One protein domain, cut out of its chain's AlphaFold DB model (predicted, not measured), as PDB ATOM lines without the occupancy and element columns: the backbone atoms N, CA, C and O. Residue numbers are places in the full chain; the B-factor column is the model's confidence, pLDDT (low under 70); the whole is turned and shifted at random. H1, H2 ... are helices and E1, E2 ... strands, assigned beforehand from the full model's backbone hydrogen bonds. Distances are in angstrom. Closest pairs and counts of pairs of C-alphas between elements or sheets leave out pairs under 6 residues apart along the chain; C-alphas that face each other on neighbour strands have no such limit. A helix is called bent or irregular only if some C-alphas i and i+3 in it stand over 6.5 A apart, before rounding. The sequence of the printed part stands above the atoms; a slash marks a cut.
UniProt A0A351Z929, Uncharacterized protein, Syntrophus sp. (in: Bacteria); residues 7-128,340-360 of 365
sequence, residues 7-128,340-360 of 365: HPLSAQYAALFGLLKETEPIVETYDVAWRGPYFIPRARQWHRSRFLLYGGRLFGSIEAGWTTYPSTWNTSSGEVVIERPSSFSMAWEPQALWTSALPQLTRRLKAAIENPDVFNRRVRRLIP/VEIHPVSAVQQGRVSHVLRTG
ATOM      1  N   HIS A   7     261.925 102.985 215.479       59.50
ATOM      2  CA  HIS A   7     262.189 103.846 216.634       59.50
ATOM      3  C   HIS A   7     261.004 104.735 217.083       59.50
ATOM      4  O   HIS A   7     260.818 104.865 218.298       59.50
ATOM      5  N   PRO A   8     260.145 105.292 216.199       80.12
ATOM      6  CA  PRO A   8     259.016 106.122 216.621       80.12
ATOM      7  C   PRO A   8     257.924 105.333 217.351       80.12
ATOM      8  O   PRO A   8     257.293 105.868 218.260       80.12
ATOM      9  N   LEU A   9     257.673 104.078 216.958       89.00
ATOM     10  CA  LEU A   9     256.616 103.264 217.566       89.00
ATOM     11  C   LEU A   9     257.036 102.712 218.922       89.00
ATOM     12  O   LEU A   9     256.232 102.716 219.848       89.00
ATOM     13  N   SER A  10     258.294 102.291 219.063       92.62
ATOM     14  CA  SER A  10     258.812 101.779 220.335       92.62
ATOM     15  C   SER A  10     258.677 102.810 221.462       92.62
ATOM     16  O   SER A  10     258.156 102.503 222.535       92.62
ATOM     17  N   ALA A  11     259.037 104.070 221.188       94.38
ATOM     18  CA  ALA A  11     258.877 105.165 222.143       94.38
ATOM     19  C   ALA A  11     257.399 105.430 222.496       94.38
ATOM     20  O   ALA A  11     257.070 105.687 223.654       94.38
ATOM     21  N   GLN A  12     256.494 105.331 221.517       95.31
ATOM     22  CA  GLN A  12     255.054 105.486 221.747       95.31
ATOM     23  C   GLN A  12     254.473 104.346 222.591       95.31
ATOM     24  O   GLN A  12     253.667 104.602 223.485       95.31
ATOM     25  N   TYR A  13     254.910 103.107 222.357       96.00
ATOM     26  CA  TYR A  13     254.559 101.966 223.200       96.00
ATOM     27  C   TYR A  13     255.068 102.135 224.625       96.00
ATOM     28  O   TYR A  13     254.300 101.937 225.561       96.00
ATOM     29  N   ALA A  14     256.322 102.554 224.799       96.06
ATOM     30  CA  ALA A  14     256.887 102.806 226.120       96.06
ATOM     31  C   ALA A  14     256.086 103.875 226.885       96.06
ATOM     32  O   ALA A  14     255.765 103.682 228.059       96.06
ATOM     33  N   ALA A  15     255.699 104.964 226.211       96.31
ATOM     34  CA  ALA A  15     254.867 106.014 226.794       96.31
ATOM     35  C   ALA A  15     253.465 105.510 227.177       96.31
ATOM     36  O   ALA A  15     253.001 105.768 228.288       96.31
ATOM     37  N   LEU A  16     252.799 104.770 226.284       97.12
ATOM     38  CA  LEU A  16     251.493 104.172 226.559       97.12
ATOM     39  C   LEU A  16     251.575 103.177 227.724       97.12
ATOM     40  O   LEU A  16     250.742 103.213 228.625       97.12
ATOM     41  N   PHE A  17     252.585 102.307 227.724       96.62
ATOM     42  CA  PHE A  17     252.767 101.291 228.751       96.62
ATOM     43  C   PHE A  17     253.077 101.895 230.118       96.62
ATOM     44  O   PHE A  17     252.584 101.392 231.123       96.62
ATOM     45  N   GLY A  18     253.835 102.997 230.168       96.50
ATOM     46  CA  GLY A  18     254.025 103.787 231.386       96.50
ATOM     47  C   GLY A  18     252.695 104.100 232.069       96.50
ATOM     48  O   GLY A  18     252.515 103.758 233.232       96.50
ATOM     49  N   LEU A  19     251.745 104.621 231.293       97.31
ATOM     50  CA  LEU A  19     250.409 104.985 231.757       97.31
ATOM     51  C   LEU A  19     249.510 103.770 232.025       97.31
ATOM     52  O   LEU A  19     248.715 103.800 232.955       97.31
ATOM     53  N   LEU A  20     249.617 102.685 231.248       96.69
ATOM     54  CA  LEU A  20     248.822 101.470 231.498       96.69
ATOM     55  C   LEU A  20     249.092 100.920 232.899       96.69
ATOM     56  O   LEU A  20     248.153 100.561 233.604       96.69
ATOM     57  N   LYS A  21     250.353 100.947 233.345       95.19
ATOM     58  CA  LYS A  21     250.740 100.538 234.705       95.19
ATOM     59  C   LYS A  21     250.131 101.408 235.806       95.19
ATOM     60  O   LYS A  21     250.084 100.962 236.946       95.19
ATOM     61  N   GLU A  22     249.687 102.620 235.483       95.56
ATOM     62  CA  GLU A  22     248.991 103.524 236.405       95.56
ATOM     63  C   GLU A  22     247.476 103.280 236.429       95.56
ATOM     64  O   GLU A  22     246.761 103.904 237.211       95.56
ATOM     65  N   THR A  23     246.977 102.348 235.614       95.25
ATOM     66  CA  THR A  23     245.562 101.974 235.560       95.25
ATOM     67  C   THR A  23     245.329 100.533 235.973       95.25
ATOM     68  O   THR A  23     246.178  99.664 235.773       95.25
ATOM     69  N   GLU A  24     244.167 100.279 236.562       92.88
ATOM     70  CA  GLU A  24     243.784  98.960 237.044       92.88
ATOM     71  C   GLU A  24     243.653  97.956 235.878       92.88
ATOM     72  O   GLU A  24     242.818  98.151 234.988       92.88
ATOM     73  N   PRO A  25     244.469  96.885 235.850       91.62
ATOM     74  CA  PRO A  25     244.294  95.803 234.901       91.62
ATOM     75  C   PRO A  25     243.098  94.933 235.302       91.62
ATOM     76  O   PRO A  25     242.798  94.735 236.481       91.62
ATOM     77  N   ILE A  26     242.445  94.345 234.310       86.25
ATOM     78  CA  ILE A  26     241.403  93.344 234.521       86.25
ATOM     79  C   ILE A  26     242.018  91.972 234.806       86.25
ATOM     80  O   ILE A  26     243.111  91.647 234.338       86.25
ATOM     81  N   VAL A  27     241.289  91.150 235.559       71.31
ATOM     82  CA  VAL A  27     241.640  89.740 235.767       71.31
ATOM     83  C   VAL A  27     241.177  88.931 234.556       71.31
ATOM     84  O   VAL A  27     239.984  88.884 234.258       71.31
ATOM     85  N   GLU A  28     242.109  88.294 233.854       70.75
ATOM     86  CA  GLU A  28     241.827  87.344 232.774       70.75
ATOM     87  C   GLU A  28     242.729  86.108 232.908       70.75
ATOM     88  O   GLU A  28     243.684  86.111 233.680       70.75
ATOM     89  N   THR A  29     242.437  85.052 232.136       66.38
ATOM     90  CA  THR A  29     243.207  83.789 232.092       66.38
ATOM     91  C   THR A  29     244.709  84.000 231.866       66.38
ATOM     92  O   THR A  29     245.520  83.157 232.241       66.38
ATOM     93  N   TYR A  30     245.073  85.132 231.256       62.78
ATOM     94  CA  TYR A  30     246.436  85.620 231.111       62.78
ATOM     95  C   TYR A  30     246.504  87.005 231.761       62.78
ATOM     96  O   TYR A  30     245.682  87.881 231.509       62.78
ATOM     97  N   ASP A  31     247.467  87.168 232.648       71.62
ATOM     98  CA  ASP A  31     247.188  87.650 233.996       71.62
ATOM     99  C   ASP A  31     246.930  89.159 234.149       71.62
ATOM    100  O   ASP A  31     246.135  89.599 234.987       71.62
ATOM    101  N   VAL A  32     247.602  89.964 233.327       88.62
ATOM    102  CA  VAL A  32     247.546  91.426 233.380       88.62
ATOM    103  C   VAL A  32     247.118  91.938 232.015       88.62
ATOM    104  O   VAL A  32     247.920  92.025 231.082       88.62
ATOM    105  N   ALA A  33     245.836  92.279 231.908       92.75
ATOM    106  CA  ALA A  33     245.258  92.847 230.705       92.75
ATOM    107  C   ALA A  33     244.588  94.194 230.986       92.75
ATOM    108  O   ALA A  33     244.101  94.447 232.079       92.75
ATOM    109  N   TRP A  34     244.502  95.039 229.967       94.06
ATOM    110  CA  TRP A  34     243.744  96.282 229.982       94.06
ATOM    111  C   TRP A  34     242.774  96.293 228.812       94.06
ATOM    112  O   TRP A  34     243.082  95.811 227.719       94.06
ATOM    113  N   ARG A  35     241.594  96.864 229.040       91.12
ATOM    114  CA  ARG A  35     240.599  97.138 228.004       91.12
ATOM    115  C   ARG A  35     240.424  98.648 227.917       91.12
ATOM    116  O   ARG A  35     240.123  99.299 228.909       91.12
ATOM    117  N   GLY A  36     240.577  99.185 226.714       86.50
ATOM    118  CA  GLY A  36     240.576 100.621 226.477       86.50
ATOM    119  C   GLY A  36     241.947 101.287 226.691       86.50
ATOM    120  O   GLY A  36     242.920 100.621 227.041       86.50
ATOM    121  N   PRO A  37     242.034 102.609 226.447       89.75
ATOM    122  CA  PRO A  37     240.943 103.484 226.006       89.75
ATOM    123  C   PRO A  37     240.518 103.213 224.552       89.75
ATOM    124  O   PRO A  37     241.214 102.547 223.798       89.75
ATOM    125  N   TYR A  38     239.361 103.714 224.125       89.56
ATOM    126  CA  TYR A  38     238.893 103.510 222.746       89.56
ATOM    127  C   TYR A  38     239.728 104.305 221.727       89.56
ATOM    128  O   TYR A  38     240.012 105.490 221.936       89.56
ATOM    129  N   PHE A  39     240.050 103.675 220.595       93.38
ATOM    130  CA  PHE A  39     240.562 104.346 219.403       93.38
ATOM    131  C   PHE A  39     239.386 104.916 218.599       93.38
ATOM    132  O   PHE A  39     238.436 104.210 218.281       93.38
ATOM    133  N   ILE A  40     239.407 106.218 218.324       93.31
ATOM    134  CA  ILE A  40     238.313 106.974 217.709       93.31
ATOM    135  C   ILE A  40     238.866 107.832 216.565       93.31
ATOM    136  O   ILE A  40     239.134 109.020 216.773       93.31
ATOM    137  N   PRO A  41     239.098 107.258 215.373       89.62
ATOM    138  CA  PRO A  41     239.682 107.979 214.243       89.62
ATOM    139  C   PRO A  41     238.758 109.062 213.682       89.62
ATOM    140  O   PRO A  41     239.227 110.063 213.145       89.62
ATOM    141  N   ARG A  42     237.440 108.884 213.816       88.56
ATOM    142  CA  ARG A  42     236.411 109.851 213.413       88.56
ATOM    143  C   ARG A  42     235.279 109.866 214.428       88.56
ATOM    144  O   ARG A  42     235.125 108.931 215.216       88.56
ATOM    145  N   ALA A  43     234.455 110.911 214.395       84.31
ATOM    146  CA  ALA A  43     233.248 110.964 215.212       84.31
ATOM    147  C   ALA A  43     232.419 109.677 215.024       84.31
ATOM    148  O   ALA A  43     232.186 109.244 213.898       84.31
ATOM    149  N   ARG A  44     231.991 109.068 216.137       82.00
ATOM    150  CA  ARG A  44     231.199 107.820 216.202       82.00
ATOM    151  C   ARG A  44     231.897 106.523 215.760       82.00
ATOM    152  O   ARG A  44     231.310 105.468 215.953       82.00
ATOM    153  N   GLN A  45     233.138 106.551 215.276       89.31
ATOM    154  CA  GLN A  45     233.910 105.332 215.001       89.31
ATOM    155  C   GLN A  45     234.684 104.923 216.253       89.31
ATOM    156  O   GLN A  45     235.824 105.320 216.414       89.31
ATOM    157  N   TRP A  46     234.047 104.215 217.186       93.25
ATOM    158  CA  TRP A  46     234.698 103.774 218.423       93.25
ATOM    159  C   TRP A  46     235.214 102.349 218.252       93.25
ATOM    160  O   TRP A  46     234.433 101.420 218.071       93.25
ATOM    161  N   HIS A  47     236.528 102.190 218.323       92.06
ATOM    162  CA  HIS A  47     237.227 100.918 218.209       92.06
ATOM    163  C   HIS A  47     237.805 100.545 219.562       92.06
ATOM    164  O   HIS A  47     238.441 101.363 220.239       92.06
ATOM    165  N   ARG A  48     237.551  99.313 219.985       91.50
ATOM    166  CA  ARG A  48     238.052  98.818 221.259       91.50
ATOM    167  C   ARG A  48     239.537  98.529 221.120       91.50
ATOM    168  O   ARG A  48     239.977  97.973 220.117       91.50
ATOM    169  N   SER A  49     240.303  98.928 222.126       94.75
ATOM    170  CA  SER A  49     241.687  98.500 222.274       94.75
ATOM    171  C   SER A  49     241.793  97.536 223.447       94.75
ATOM    172  O   SER A  49     240.993  97.581 224.393       94.75
ATOM    173  N   ARG A  50     242.773  96.648 223.374       94.44
ATOM    174  CA  ARG A  50     243.132  95.735 224.449       94.44
ATOM    175  C   ARG A  50     244.642  95.577 224.476       94.44
ATOM    176  O   ARG A  50     245.279  95.556 223.427       94.44
ATOM    177  N   PHE A  51     245.182  95.454 225.680       95.50
ATOM    178  CA  PHE A  51     246.598  95.222 225.923       95.50
ATOM    179  C   PHE A  51     246.753  94.061 226.898       95.50
ATOM    180  O   PHE A  51     246.022  94.006 227.880       95.50
ATOM    181  N   LEU A  52     247.670  93.138 226.635       94.12
ATOM    182  CA  LEU A  52     247.969  91.987 227.486       94.12
ATOM    183  C   LEU A  52     249.476  91.920 227.717       94.12
ATOM    184  O   LEU A  52     250.244  91.897 226.759       94.12
ATOM    185  N   LEU A  53     249.902  91.871 228.975       92.25
ATOM    186  CA  LEU A  53     251.301  91.688 229.338       92.25
ATOM    187  C   LEU A  53     251.578  90.207 229.622       92.25
ATOM    188  O   LEU A  53     250.993  89.626 230.533       92.25
ATOM    189  N   TYR A  54     252.499  89.606 228.867       89.06
ATOM    190  CA  TYR A  54     252.913  88.217 229.064       89.06
ATOM    191  C   TYR A  54     254.358  87.992 228.603       89.06
ATOM    192  O   TYR A  54     254.743  88.421 227.517       89.06
ATOM    193  N   GLY A  55     255.175  87.324 229.428       86.75
ATOM    194  CA  GLY A  55     256.552  86.961 229.070       86.75
ATOM    195  C   GLY A  55     257.431  88.140 228.624       86.75
ATOM    196  O   GLY A  55     258.155  88.022 227.637       86.75
ATOM    197  N   GLY A  56     257.311  89.301 229.281       88.31
ATOM    198  CA  GLY A  56     258.056  90.521 228.925       88.31
ATOM    199  C   GLY A  56     257.594  91.205 227.629       88.31
ATOM    200  O   GLY A  56     258.247  92.140 227.156       88.31
ATOM    201  N   ARG A  57     256.473  90.767 227.049       93.06
ATOM    202  CA  ARG A  57     255.874  91.341 225.841       93.06
ATOM    203  C   ARG A  57     254.508  91.938 226.147       93.06
ATOM    204  O   ARG A  57     253.716  91.346 226.878       93.06
ATOM    205  N   LEU A  58     254.239  93.099 225.562       94.75
ATOM    206  CA  LEU A  58     252.919  93.712 225.543       94.75
ATOM    207  C   LEU A  58     252.257  93.403 224.200       94.75
ATOM    208  O   LEU A  58     252.686  93.900 223.160       94.75
ATOM    209  N   PHE A  59     251.210  92.593 224.235       95.25
ATOM    210  CA  PHE A  59     250.376  92.277 223.085       95.25
ATOM    211  C   PHE A  59     249.242  93.296 223.015       95.25
ATOM    212  O   PHE A  59     248.424  93.374 223.930       95.25
ATOM    213  N   GLY A  60     249.211  94.102 221.961       95.75
ATOM    214  CA  GLY A  60     248.162  95.080 221.701       95.75
ATOM    215  C   GLY A  60     247.224  94.598 220.602       95.75
ATOM    216  O   GLY A  60     247.669  94.060 219.591       95.75
ATOM    217  N   SER A  61     245.927  94.843 220.751       95.06
ATOM    218  CA  SER A  61     244.945  94.603 219.695       95.06
ATOM    219  C   SER A  61     243.960  95.759 219.592       95.06
ATOM    220  O   SER A  61     243.422  96.206 220.607       95.06
ATOM    221  N   ILE A  62     243.687  96.211 218.368       94.00
ATOM    222  CA  ILE A  62     242.595  97.146 218.069       94.00
ATOM    223  C   ILE A  62     241.535  96.418 217.248       94.00
ATOM    224  O   ILE A  62     241.828  95.863 216.193       94.00
ATOM    225  N   GLU A  63     240.296  96.432 217.726       89.56
ATOM    226  CA  GLU A  63     239.148  95.825 217.054       89.56
ATOM    227  C   GLU A  63     238.436  96.900 216.222       89.56
ATOM    228  O   GLU A  63     237.750  97.780 216.758       89.56
ATOM    229  N   ALA A  64     238.619  96.851 214.900       86.38
ATOM    230  CA  ALA A  64     238.031  97.803 213.964       86.38
ATOM    231  C   ALA A  64     237.171  97.089 212.916       86.38
ATOM    232  O   ALA A  64     237.660  96.548 211.924       86.38
ATOM    233  N   GLY A  65     235.855  97.107 213.151       79.06
ATOM    234  CA  GLY A  65     234.894  96.340 212.363       79.06
ATOM    235  C   GLY A  65     235.091  94.841 212.586       79.06
ATOM    236  O   GLY A  65     235.185  94.387 213.719       79.06
ATOM    237  N   TRP A  66     235.202  94.091 211.492       76.94
ATOM    238  CA  TRP A  66     235.357  92.630 211.493       76.94
ATOM    239  C   TRP A  66     236.819  92.178 211.630       76.94
ATOM    240  O   TRP A  66     237.116  90.990 211.538       76.94
ATOM    241  N   THR A  67     237.736  93.127 211.823       85.19
ATOM    242  CA  THR A  67     239.176  92.884 211.782       85.19
ATOM    243  C   THR A  67     239.809  93.271 213.112       85.19
ATOM    244  O   THR A  67     239.631  94.381 213.615       85.19
ATOM    245  N   THR A  68     240.569  92.334 213.677       90.31
ATOM    246  CA  THR A  68     241.444  92.591 214.822       90.31
ATOM    247  C   THR A  68     242.828  92.922 214.293       90.31
ATOM    248  O   THR A  68     243.355  92.160 213.490       90.31
ATOM    249  N   TYR A  69     243.403  94.037 214.734       93.44
ATOM    250  CA  TYR A  69     244.730  94.513 214.352       93.44
ATOM    251  C   TYR A  69     245.739  94.200 215.464       93.44
ATOM    252  O   TYR A  69     245.878  95.009 216.385       93.44
ATOM    253  N   PRO A  70     246.397  93.026 215.428       95.75
ATOM    254  CA  PRO A  70     247.398  92.627 216.411       95.75
ATOM    255  C   PRO A  70     248.706  93.412 216.293       95.75
ATOM    256  O   PRO A  70     249.117  93.872 215.227       95.75
ATOM    257  N   SER A  71     249.373  93.537 217.430       96.38
ATOM    258  CA  SER A  71     250.704  94.103 217.573       96.38
ATOM    259  C   SER A  71     251.383  93.520 218.802       96.38
ATOM    260  O   SER A  71     250.724  93.168 219.781       96.38
ATOM    261  N   THR A  72     252.706  93.477 218.771       96.69
ATOM    262  CA  THR A  72     253.522  92.989 219.873       96.69
ATOM    263  C   THR A  72     254.673  93.956 220.108       96.69
ATOM    264  O   THR A  72     255.395  94.302 219.177       96.69
ATOM    265  N   TRP A  73     254.871  94.377 221.355       97.00
ATOM    266  CA  TRP A  73     256.027  95.165 221.777       97.00
ATOM    267  C   TRP A  73     256.840  94.408 222.827       97.00
ATOM    268  O   TRP A  73     256.316  94.002 223.866       97.00
ATOM    269  N   ASN A  74     258.128  94.208 222.564       94.94
ATOM    270  CA  ASN A  74     259.063  93.629 223.517       94.94
ATOM    271  C   ASN A  74     259.592  94.727 224.448       94.94
ATOM    272  O   ASN A  74     260.300  95.635 224.016       94.94
ATOM    273  N   THR A  75     259.268  94.619 225.736       91.69
ATOM    274  CA  THR A  75     259.587  95.656 226.731       91.69
ATOM    275  C   THR A  75     261.088  95.797 226.998       91.69
ATOM    276  O   THR A  75     261.521  96.853 227.453       91.69
ATOM    277  N   SER A  76     261.887  94.763 226.709       90.94
ATOM    278  CA  SER A  76     263.335  94.751 226.947       90.94
ATOM    279  C   SER A  76     264.137  95.170 225.716       90.94
ATOM    280  O   SER A  76     265.060  95.968 225.838       90.94
ATOM    281  N   SER A  77     263.801  94.647 224.531       93.38
ATOM    282  CA  SER A  77     264.521  94.990 223.293       93.38
ATOM    283  C   SER A  77     263.996  96.258 222.617       93.38
ATOM    284  O   SER A  77     264.659  96.804 221.739       93.38
ATOM    285  N   GLY A  78     262.793  96.709 222.980       94.00
ATOM    286  CA  GLY A  78     262.097  97.794 222.297       94.00
ATOM    287  C   GLY A  78     261.555  97.407 220.916       94.00
ATOM    288  O   GLY A  78     261.016  98.268 220.223       94.00
ATOM    289  N   GLU A  79     261.679  96.147 220.500       95.25
ATOM    290  CA  GLU A  79     261.175  95.668 219.214       95.25
ATOM    291  C   GLU A  79     259.645  95.758 219.155       95.25
ATOM    292  O   GLU A  79     258.954  95.339 220.085       95.25
ATOM    293  N   VAL A  80     259.123  96.289 218.049       96.12
ATOM    294  CA  VAL A  80     257.687  96.342 217.749       96.12
ATOM    295  C   VAL A  80     257.422  95.512 216.499       96.12
ATOM    296  O   VAL A  80     258.032  95.740 215.456       96.12
ATOM    297  N   VAL A  81     256.477  94.583 216.599       96.06
ATOM    298  CA  VAL A  81     255.973  93.780 215.487       96.06
ATOM    299  C   VAL A  81     254.505  94.127 215.290       96.06
ATOM    300  O   VAL A  81     253.698  93.938 216.196       96.06
ATOM    301  N   ILE A  82     254.156  94.641 214.114       94.56
ATOM    302  CA  ILE A  82     252.760  94.798 213.702       94.56
ATOM    303  C   ILE A  82     252.417  93.621 212.800       94.56
ATOM    304  O   ILE A  82     253.000  93.442 211.730       94.56
ATOM    305  N   GLU A  83     251.499  92.786 213.262       91.56
ATOM    306  CA  GLU A  83     251.127  91.561 212.570       91.56
ATOM    307  C   GLU A  83     250.040  91.854 211.530       91.56
ATOM    308  O   GLU A  83     249.175  92.718 211.711       91.56
ATOM    309  N   ARG A  84     250.066  91.121 210.411       87.12
ATOM    310  CA  ARG A  84     248.969  91.194 209.445       87.12
ATOM    311  C   ARG A  84     247.746  90.481 210.026       87.12
ATOM    312  O   ARG A  84     247.884  89.344 210.477       87.12
ATOM    313  N   PRO A  85     246.559  91.102 209.995       81.94
ATOM    314  CA  PRO A  85     245.345  90.440 210.440       81.94
ATOM    315  C   PRO A  85     245.029  89.228 209.554       81.94
ATOM    316  O   PRO A  85     245.311  89.227 208.358       81.94
ATOM    317  N   SER A  86     244.382  88.216 210.130       68.62
ATOM    318  CA  SER A  86     243.946  87.003 209.421       68.62
ATOM    319  C   SER A  86     242.724  87.213 208.510       68.62
ATOM    320  O   SER A  86     242.340  86.302 207.781       68.62
ATOM    321  N   SER A  87     242.101  88.398 208.537       66.00
ATOM    322  CA  SER A  87     240.910  88.722 207.743       66.00
ATOM    323  C   SER A  87     241.272  89.231 206.345       66.00
ATOM    324  O   SER A  87     242.105  90.123 206.192       66.00
ATOM    325  N   PHE A  88     240.580  88.717 205.323       55.88
ATOM    326  CA  PHE A  88     240.757  89.100 203.915       55.88
ATOM    327  C   PHE A  88     240.255  90.518 203.583       55.88
ATOM    328  O   PHE A  88     240.577  91.044 202.521       55.88
ATOM    329  N   SER A  89     239.490  91.160 204.476       64.56
ATOM    330  CA  SER A  89     239.014  92.538 204.301       64.56
ATOM    331  C   SER A  89     239.691  93.464 205.312       64.56
ATOM    332  O   SER A  89     239.281  93.582 206.470       64.56
ATOM    333  N   MET A  90     240.768  94.121 204.880       70.56
ATOM    334  CA  MET A  90     241.441  95.146 205.673       70.56
ATOM    335  C   MET A  90     240.874  96.521 205.325       70.56
ATOM    336  O   MET A  90     241.136  97.055 204.252       70.56
ATOM    337  N   ALA A  91     240.132  97.122 206.255       78.25
ATOM    338  CA  ALA A  91     239.692  98.513 206.123       78.25
ATOM    339  C   ALA A  91     240.843  99.518 206.344       78.25
ATOM    340  O   ALA A  91     240.733 100.683 205.969       78.25
ATOM    341  N   TRP A  92     241.931  99.062 206.971       85.75
ATOM    342  CA  TRP A  92     243.105  99.848 207.336       85.75
ATOM    343  C   TRP A  92     244.385  99.067 207.059       85.75
ATOM    344  O   TRP A  92     244.427  97.855 207.278       85.75
ATOM    345  N   GLU A  93     245.431  99.781 206.651       91.50
ATOM    346  CA  GLU A  93     246.799  99.265 206.663       91.50
ATOM    347  C   GLU A  93     247.287  99.186 208.132       91.50
ATOM    348  O   GLU A  93     247.147 100.177 208.862       91.50
ATOM    349  N   PRO A  94     247.780  98.023 208.611       92.38
ATOM    350  CA  PRO A  94     248.085  97.813 210.029       92.38
ATOM    351  C   PRO A  94     249.082  98.805 210.643       92.38
ATOM    352  O   PRO A  94     248.852  99.287 211.756       92.38
ATOM    353  N   GLN A  95     250.169  99.137 209.940       92.50
ATOM    354  CA  GLN A  95     251.207 100.034 210.449       92.50
ATOM    355  C   GLN A  95     250.666 101.460 210.627       92.50
ATOM    356  O   GLN A  95     250.866 102.088 211.673       92.50
ATOM    357  N   ALA A  96     249.933 101.966 209.638       92.00
ATOM    358  CA  ALA A  96     249.292 103.273 209.659       92.00
ATOM    359  C   ALA A  96     248.235 103.365 210.765       92.00
ATOM    360  O   ALA A  96     248.163 104.378 211.468       92.00
ATOM    361  N   LEU A  97     247.450 102.298 210.971       93.94
ATOM    362  CA  LEU A  97     246.477 102.231 212.060       93.94
ATOM    363  C   LEU A  97     247.166 102.421 213.413       93.94
ATOM    364  O   LEU A  97     246.804 103.346 214.140       93.94
ATOM    365  N   TRP A  98     248.185 101.619 213.729       95.25
ATOM    366  CA  TRP A  98     248.879 101.705 215.018       95.25
ATOM    367  C   TRP A  98     249.616 103.031 215.210       95.25
ATOM    368  O   TRP A  98     249.524 103.628 216.285       95.25
ATOM    369  N   THR A  99     250.246 103.545 214.152       93.94
ATOM    370  CA  THR A  99     250.900 104.864 214.160       93.94
ATOM    371  C   THR A  99     249.913 105.984 214.500       93.94
ATOM    372  O   THR A  99     250.243 106.904 215.244       93.94
ATOM    373  N   SER A 100     248.675 105.900 214.002       93.81
ATOM    374  CA  SER A 100     247.627 106.880 214.315       93.81
ATOM    375  C   SER A 100     246.970 106.660 215.684       93.81
ATOM    376  O   SER A 100     246.535 107.616 216.335       93.81
ATOM    377  N   ALA A 101     246.891 105.407 216.140       96.06
ATOM    378  CA  ALA A 101     246.170 105.037 217.349       96.06
ATOM    379  C   ALA A 101     246.959 105.355 218.621       96.06
ATOM    380  O   ALA A 101     246.397 105.952 219.540       96.06
ATOM    381  N   LEU A 102     248.251 105.013 218.688       96.38
ATOM    382  CA  LEU A 102     249.044 105.126 219.920       96.38
ATOM    383  C   LEU A 102     249.052 106.536 220.540       96.38
ATOM    384  O   LEU A 102     248.809 106.635 221.749       96.38
ATOM    385  N   PRO A 103     249.236 107.644 219.788       95.81
ATOM    386  CA  PRO A 103     249.193 108.985 220.374       95.81
ATOM    387  C   PRO A 103     247.816 109.307 220.960       95.81
ATOM    388  O   PRO A 103     247.691 109.938 222.015       95.81
ATOM    389  N   GLN A 104     246.756 108.846 220.293       96.31
ATOM    390  CA  GLN A 104     245.394 109.062 220.750       96.31
ATOM    391  C   GLN A 104     245.085 108.253 222.013       96.31
ATOM    392  O   GLN A 104     244.507 108.808 222.950       96.31
ATOM    393  N   LEU A 105     245.470 106.976 222.040       97.12
ATOM    394  CA  LEU A 105     245.298 106.097 223.193       97.12
ATOM    395  C   LEU A 105     246.056 106.648 224.403       97.12
ATOM    396  O   LEU A 105     245.466 106.807 225.466       97.12
ATOM    397  N   THR A 106     247.303 107.075 224.203       97.31
ATOM    398  CA  THR A 106     248.143 107.704 225.232       97.31
ATOM    399  C   THR A 106     247.460 108.933 225.829       97.31
ATOM    400  O   THR A 106     247.283 109.024 227.040       97.31
ATOM    401  N   ARG A 107     246.995 109.870 224.989       96.81
ATOM    402  CA  ARG A 107     246.291 111.078 225.454       96.81
ATOM    403  C   ARG A 107     245.015 110.751 226.232       96.81
ATOM    404  O   ARG A 107     244.701 111.427 227.205       96.81
ATOM    405  N   ARG A 108     244.255 109.746 225.792       95.94
ATOM    406  CA  ARG A 108     243.021 109.330 226.476       95.94
ATOM    407  C   ARG A 108     243.309 108.687 227.822       95.94
ATOM    408  O   ARG A 108     242.568 108.945 228.758       95.94
ATOM    409  N   LEU A 109     244.374 107.899 227.911       96.50
ATOM    410  CA  LEU A 109     244.779 107.257 229.151       96.50
ATOM    411  C   LEU A 109     245.265 108.288 230.175       96.50
ATOM    412  O   LEU A 109     244.816 108.245 231.311       96.50
ATOM    413  N   LYS A 110     246.049 109.292 229.747       96.88
ATOM    414  CA  LYS A 110     246.395 110.452 230.593       96.88
ATOM    415  C   LYS A 110     245.151 111.128 231.166       96.88
ATOM    416  O   LYS A 110     245.039 111.278 232.373       96.88
ATOM    417  N   ALA A 111     244.175 111.446 230.313       96.31
ATOM    418  CA  ALA A 111     242.924 112.061 230.761       96.31
ATOM    419  C   ALA A 111     242.119 111.165 231.726       96.31
ATOM    420  O   ALA A 111     241.445 111.678 232.616       96.31
ATOM    421  N   ALA A 112     242.169 109.840 231.546       95.94
ATOM    422  CA  ALA A 112     241.528 108.884 232.443       95.94
ATOM    423  C   ALA A 112     242.224 108.803 233.811       95.94
ATOM    424  O   ALA A 112     241.544 108.665 234.819       95.94
ATOM    425  N   ILE A 113     243.551 108.924 233.852       95.62
ATOM    426  CA  ILE A 113     244.336 108.942 235.094       95.62
ATOM    427  C   ILE A 113     244.133 110.262 235.847       95.62
ATOM    428  O   ILE A 113     243.884 110.254 237.048       95.62
ATOM    429  N   GLU A 114     244.186 111.396 235.143       96.44
ATOM    430  CA  GLU A 114     244.036 112.733 235.734       96.44
ATOM    431  C   GLU A 114     242.640 112.963 236.331       96.44
ATOM    432  O   GLU A 114     242.502 113.619 237.364       96.44
ATOM    433  N   ASN A 115     241.586 112.464 235.674       96.56
ATOM    434  CA  ASN A 115     240.212 112.630 236.143       96.56
ATOM    435  C   ASN A 115     239.314 111.441 235.735       96.56
ATOM    436  O   ASN A 115     238.520 111.557 234.787       96.56
ATOM    437  N   PRO A 116     239.415 110.298 236.441       95.25
ATOM    438  CA  PRO A 116     238.748 109.052 236.054       95.25
ATOM    439  C   PRO A 116     237.229 109.200 236.002       95.25
ATOM    440  O   PRO A 116     236.591 108.782 235.037       95.25
ATOM    441  N   ASP A 117     236.640 109.891 236.974       96.69
ATOM    442  CA  ASP A 117     235.197 110.107 237.048       96.69
ATOM    443  C   ASP A 117     234.656 110.908 235.858       96.69
ATOM    444  O   ASP A 117     233.639 110.545 235.255       96.69
ATOM    445  N   VAL A 118     235.323 112.007 235.492       97.25
ATOM    446  CA  VAL A 118     234.925 112.814 234.329       97.25
ATOM    447  C   VAL A 118     235.126 112.024 233.037       97.25
ATOM    448  O   VAL A 118     234.247 112.046 232.167       97.25
ATOM    449  N   PHE A 119     236.243 111.304 232.913       96.31
ATOM    450  CA  PHE A 119     236.538 110.482 231.746       96.31
ATOM    451  C   PHE A 119     235.497 109.370 231.556       96.31
ATOM    452  O   PHE A 119     234.868 109.298 230.496       96.31
ATOM    453  N   ASN A 120     235.245 108.562 232.588       96.38
ATOM    454  CA  ASN A 120     234.319 107.430 232.541       96.38
ATOM    455  C   ASN A 120     232.876 107.892 232.294       96.38
ATOM    456  O   ASN A 120     232.197 107.339 231.423       96.38
ATOM    457  N   ARG A 121     232.417 108.979 232.941       96.81
ATOM    458  CA  ARG A 121     231.101 109.583 232.634       96.81
ATOM    459  C   ARG A 121     230.997 110.012 231.170       96.81
ATOM    460  O   ARG A 121     229.969 109.784 230.529       96.81
ATOM    461  N   ARG A 122     232.051 110.621 230.618       95.12
ATOM    462  CA  ARG A 122     232.083 111.038 229.210       95.12
ATOM    463  C   ARG A 122     232.046 109.837 228.269       95.12
ATOM    464  O   ARG A 122     231.302 109.878 227.291       95.12
ATOM    465  N   VAL A 123     232.808 108.782 228.552       94.75
ATOM    466  CA  VAL A 123     232.803 107.546 227.755       94.75
ATOM    467  C   VAL A 123     231.416 106.905 227.780       94.75
ATOM    468  O   VAL A 123     230.847 106.702 226.711       94.75
ATOM    469  N   ARG A 124     230.808 106.710 228.961       94.62
ATOM    470  CA  ARG A 124     229.443 106.165 229.102       94.62
ATOM    471  C   ARG A 124     228.397 106.934 228.295       94.62
ATOM    472  O   ARG A 124     227.515 106.319 227.692       94.62
ATOM    473  N   ARG A 125     228.504 108.267 228.261       94.25
ATOM    474  CA  ARG A 125     227.584 109.142 227.517       94.25
ATOM    475  C   ARG A 125     227.797 109.096 226.005       94.25
ATOM    476  O   ARG A 125     226.834 109.229 225.259       94.25
ATOM    477  N   LEU A 126     229.046 108.995 225.550       94.12
ATOM    478  CA  LEU A 126     229.398 109.211 224.142       94.12
ATOM    479  C   LEU A 126     229.623 107.928 223.342       94.12
ATOM    480  O   LEU A 126     229.594 108.000 222.112       94.12
ATOM    481  N   ILE A 127     229.862 106.786 223.993       93.00
ATOM    482  CA  ILE A 127     230.059 105.526 223.279       93.00
ATOM    483  C   ILE A 127     228.756 105.114 222.570       93.00
ATOM    484  O   ILE A 127     227.737 104.900 223.243       93.00
ATOM    485  N   PRO A 128     228.760 105.016 221.225       93.12
ATOM    486  CA  PRO A 128     227.582 104.646 220.453       93.12
ATOM    487  C   PRO A 128     227.210 103.186 220.716       93.12
ATOM    488  O   PRO A 128     228.085 102.364 220.982       93.12
ATOM    489  N   VAL A 340     233.230  99.507 229.829       88.94
ATOM    490  CA  VAL A 340     234.520  99.375 230.511       88.94
ATOM    491  C   VAL A 340     234.961 100.742 231.027       88.94
ATOM    492  O   VAL A 340     235.094 101.693 230.251       88.94
ATOM    493  N   GLU A 341     235.187 100.817 232.332       92.50
ATOM    494  CA  GLU A 341     235.716 101.992 233.010       92.50
ATOM    495  C   GLU A 341     237.225 101.841 233.223       92.50
ATOM    496  O   GLU A 341     237.750 100.731 233.326       92.50
ATOM    497  N   ILE A 342     237.932 102.969 233.235       94.25
ATOM    498  CA  ILE A 342     239.363 103.025 233.531       94.25
ATOM    499  C   ILE A 342     239.514 103.660 234.907       94.25
ATOM    500  O   ILE A 342     239.071 104.792 235.119       94.25
ATOM    501  N   HIS A 343     240.143 102.934 235.826       94.00
ATOM    502  CA  HIS A 343     240.413 103.393 237.184       94.00
ATOM    503  C   HIS A 343     241.920 103.456 237.438       94.00
ATOM    504  O   HIS A 343     242.671 102.707 236.803       94.00
ATOM    505  N   PRO A 344     242.378 104.323 238.356       93.44
ATOM    506  CA  PRO A 344     243.748 104.285 238.842       93.44
ATOM    507  C   PRO A 344     244.087 102.910 239.419       93.44
ATOM    508  O   PRO A 344     243.256 102.264 240.056       93.44
ATOM    509  N   VAL A 345     245.317 102.464 239.201       94.31
ATOM    510  CA  VAL A 345     245.802 101.184 239.716       94.31
ATOM    511  C   VAL A 345     245.808 101.186 241.254       94.31
ATOM    512  O   VAL A 345     246.249 102.144 241.889       94.31
ATOM    513  N   SER A 346     245.350 100.098 241.874       91.31
ATOM    514  CA  SER A 346     245.477  99.904 243.324       91.31
ATOM    515  C   SER A 346     246.834  99.292 243.694       91.31
ATOM    516  O   SER A 346     247.493  98.674 242.859       91.31
ATOM    517  N   ALA A 347     247.252  99.396 244.959       90.81
ATOM    518  CA  ALA A 347     248.527  98.829 245.420       90.81
ATOM    519  C   ALA A 347     248.639  97.310 245.168       90.81
ATOM    520  O   ALA A 347     249.687  96.813 244.757       90.81
ATOM    521  N   VAL A 348     247.535  96.574 245.340       87.81
ATOM    522  CA  VAL A 348     247.466  95.132 245.040       87.81
ATOM    523  C   VAL A 348     247.716  94.882 243.552       87.81
ATOM    524  O   VAL A 348     248.504  94.013 243.178       87.81
ATOM    525  N   GLN A 349     247.086  95.679 242.690       89.88
ATOM    526  CA  GLN A 349     247.218  95.551 241.242       89.88
ATOM    527  C   GLN A 349     248.606  95.965 240.741       89.88
ATOM    528  O   GLN A 349     249.145  95.320 239.843       89.88
ATOM    529  N   GLN A 350     249.234  96.966 241.365       90.81
ATOM    530  CA  GLN A 350     250.633  97.308 241.102       90.81
ATOM    531  C   GLN A 350     251.552  96.113 241.378       90.81
ATOM    532  O   GLN A 350     252.388  95.781 240.539       90.81
ATOM    533  N   GLY A 351     251.349  95.413 242.502       89.06
ATOM    534  CA  GLY A 351     252.098  94.198 242.835       89.06
ATOM    535  C   GLY A 351     251.978  93.110 241.764       89.06
ATOM    536  O   GLY A 351     252.986  92.517 241.373       89.06
ATOM    537  N   ARG A 352     250.771  92.905 241.218       87.25
ATOM    538  CA  ARG A 352     250.523  91.955 240.117       87.25
ATOM    539  C   ARG A 352     251.288  92.336 238.849       87.25
ATOM    540  O   ARG A 352     251.994  91.504 238.283       87.25
ATOM    541  N   VAL A 353     251.213  93.604 238.436       89.62
ATOM    542  CA  VAL A 353     251.956  94.122 237.273       89.62
ATOM    543  C   VAL A 353     253.465  93.925 237.460       89.62
ATOM    544  O   VAL A 353     254.140  93.410 236.567       89.62
ATOM    545  N   SER A 354     253.999  94.283 238.631       90.12
ATOM    546  CA  SER A 354     255.417  94.115 238.961       90.12
ATOM    547  C   SER A 354     255.857  92.651 238.953       90.12
ATOM    548  O   SER A 354     256.954  92.347 238.483       90.12
ATOM    549  N   HIS A 355     255.018  91.728 239.427       88.50
ATOM    550  CA  HIS A 355     255.323  90.297 239.398       88.50
ATOM    551  C   HIS A 355     255.437  89.754 237.977       88.50
ATOM    552  O   HIS A 355     256.417  89.069 237.677       88.50
ATOM    553  N   VAL A 356     254.483  90.081 237.099       87.50
ATOM    554  CA  VAL A 356     254.516  89.629 235.699       87.50
ATOM    555  C   VAL A 356     255.731  90.205 234.977       87.50
ATOM    556  O   VAL A 356     256.406  89.481 234.249       87.50
ATOM    557  N   LEU A 357     256.068  91.475 235.218       87.56
ATOM    558  CA  LEU A 357     257.280  92.086 234.663       87.56
ATOM    559  C   LEU A 357     258.561  91.389 235.130       87.56
ATOM    560  O   LEU A 357     259.482  91.214 234.338       87.56
ATOM    561  N   ARG A 358     258.623  90.986 236.402       87.69
ATOM    562  CA  ARG A 358     259.808  90.346 236.989       87.69
ATOM    563  C   ARG A 358     259.969  88.888 236.565       87.69
ATOM    564  O   ARG A 358     261.089  88.438 236.366       87.69
ATOM    565  N   THR A 359     258.873  88.138 236.507       86.50
ATOM    566  CA  THR A 359     258.917  86.671 236.371       86.50
ATOM    567  C   THR A 359     258.519  86.179 234.988       86.50
ATOM    568  O   THR A 359     258.824  85.046 234.632       86.50
ATOM    569  N   GLY A 360     257.801  86.994 234.213       82.62
ATOM    570  CA  GLY A 360     257.158  86.566 232.973       82.62
ATOM    571  C   GLY A 360     255.994  85.589 233.175       82.62
ATOM    572  O   GLY A 360     255.422  85.141 232.182       82.62
TER     573      GLY A 360
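AT A GLANCE: This is residues 7 to 128 and 340 to 360 of the 365 residues of an uncharacterized protein of Syntrophus sp. (in: Bacteria) (UniProt A0A351Z929). A twisted five-stranded sheet has two helices, H1 and H2, side by side across one of its faces, making two layers. H4 packs on the sheet near its E1 edge, and H3 turns off the end of H2, away from the sheet. The printed part has 143 residues with four named helices and five named strands, in the order H1 E1 E2 E3 E4 E5 H2 H3 H4; the sheet's order is E1 E2 E3 E4 E5, antiparallel throughout. The class is mixed, helices and strands, and the whole is compact and rounded, with a radius of gyration of the C-alphas of 14.7 A and spans of 41 by 37 by 29 A.

HOW THE PARTS SIT: H1, residues 7 to 20, is on the sheet formed by E1, residues 32 to 35, E2, residues 48 to 54, E3, residues 57 to 64, E4, residues 67 to 74, and E5, residues 80 to 82. These strands form a meander, each the antiparallel neighbour of the one before, and each successive two are a hairpin. N 34 and O 51 of E1 and E2 are 2.8 A apart, N 52 and O 59 of E2 and E3 2.8 A, N 60 and O 71 of E3 and E4 2.8 A, and N 72 and O 81 of E4 and E5 2.8 A, within hydrogen-bond range. The sheet is twisted, its C-alphas lying up to 4.3 A off the best plane. H1 has a height over the sheet of 9.8 A and runs across the strands, at 89 degrees to E3 on the local plane. H2, residues 94 to 114, is on the same face at 9.9 A, across the strands at 77 degrees to E3 on the local plane. H1 and H2 touch, closest at the C-alphas of Leu 16 and Thr 106, 5.0 A, at a shallow tilt of 32 degrees, the same way. H2 has a kink of 31 degrees near residue 101 and is only just irregular, with C-alphas 100 and 103 6.6 A apart. H3, residues 116 to 126, is not on the sheet; with residues 111 to 112 alone, H2 touches it only at the corner, closest at the C-alphas of Ala 112 and Phe 119, 5.3 A. H4, residues 347 to 359, is on the sheet, and the closest C-alphas of H4 and E1 are those of Val 353 and Val 32, 6.5 A. Every O i to N i+4 pair is within hydrogen-bond range in H1, H3 and H4; in H2 15 of 17 are.

IN THESE COORDINATES: H1 begins at C-alpha 7, (262.189, 103.846, 216.634), and is 20.1 A long. E3 and E4 are 22.4 A and 23.1 A long. H2, 30.0 A, begins at C-alpha 94, (248.085, 97.813, 210.029). H4, 18.4 A, ends at C-alpha 359, (258.917, 86.671, 236.371).

THE WHOLE: The C-alphas farthest apart, those of Phe 88 and Ala 347, are 43.3 A apart. Residues 129 to 339 are not printed, and C-alphas 128 and 340 are 13.3 A apart across the cut. The links H1 to E1, E1 to E2 and E5 to H2 are long. The mean pLDDT of the printed part is 90.3; residues 7, 29 to 30 and 86 to 89 are under 70.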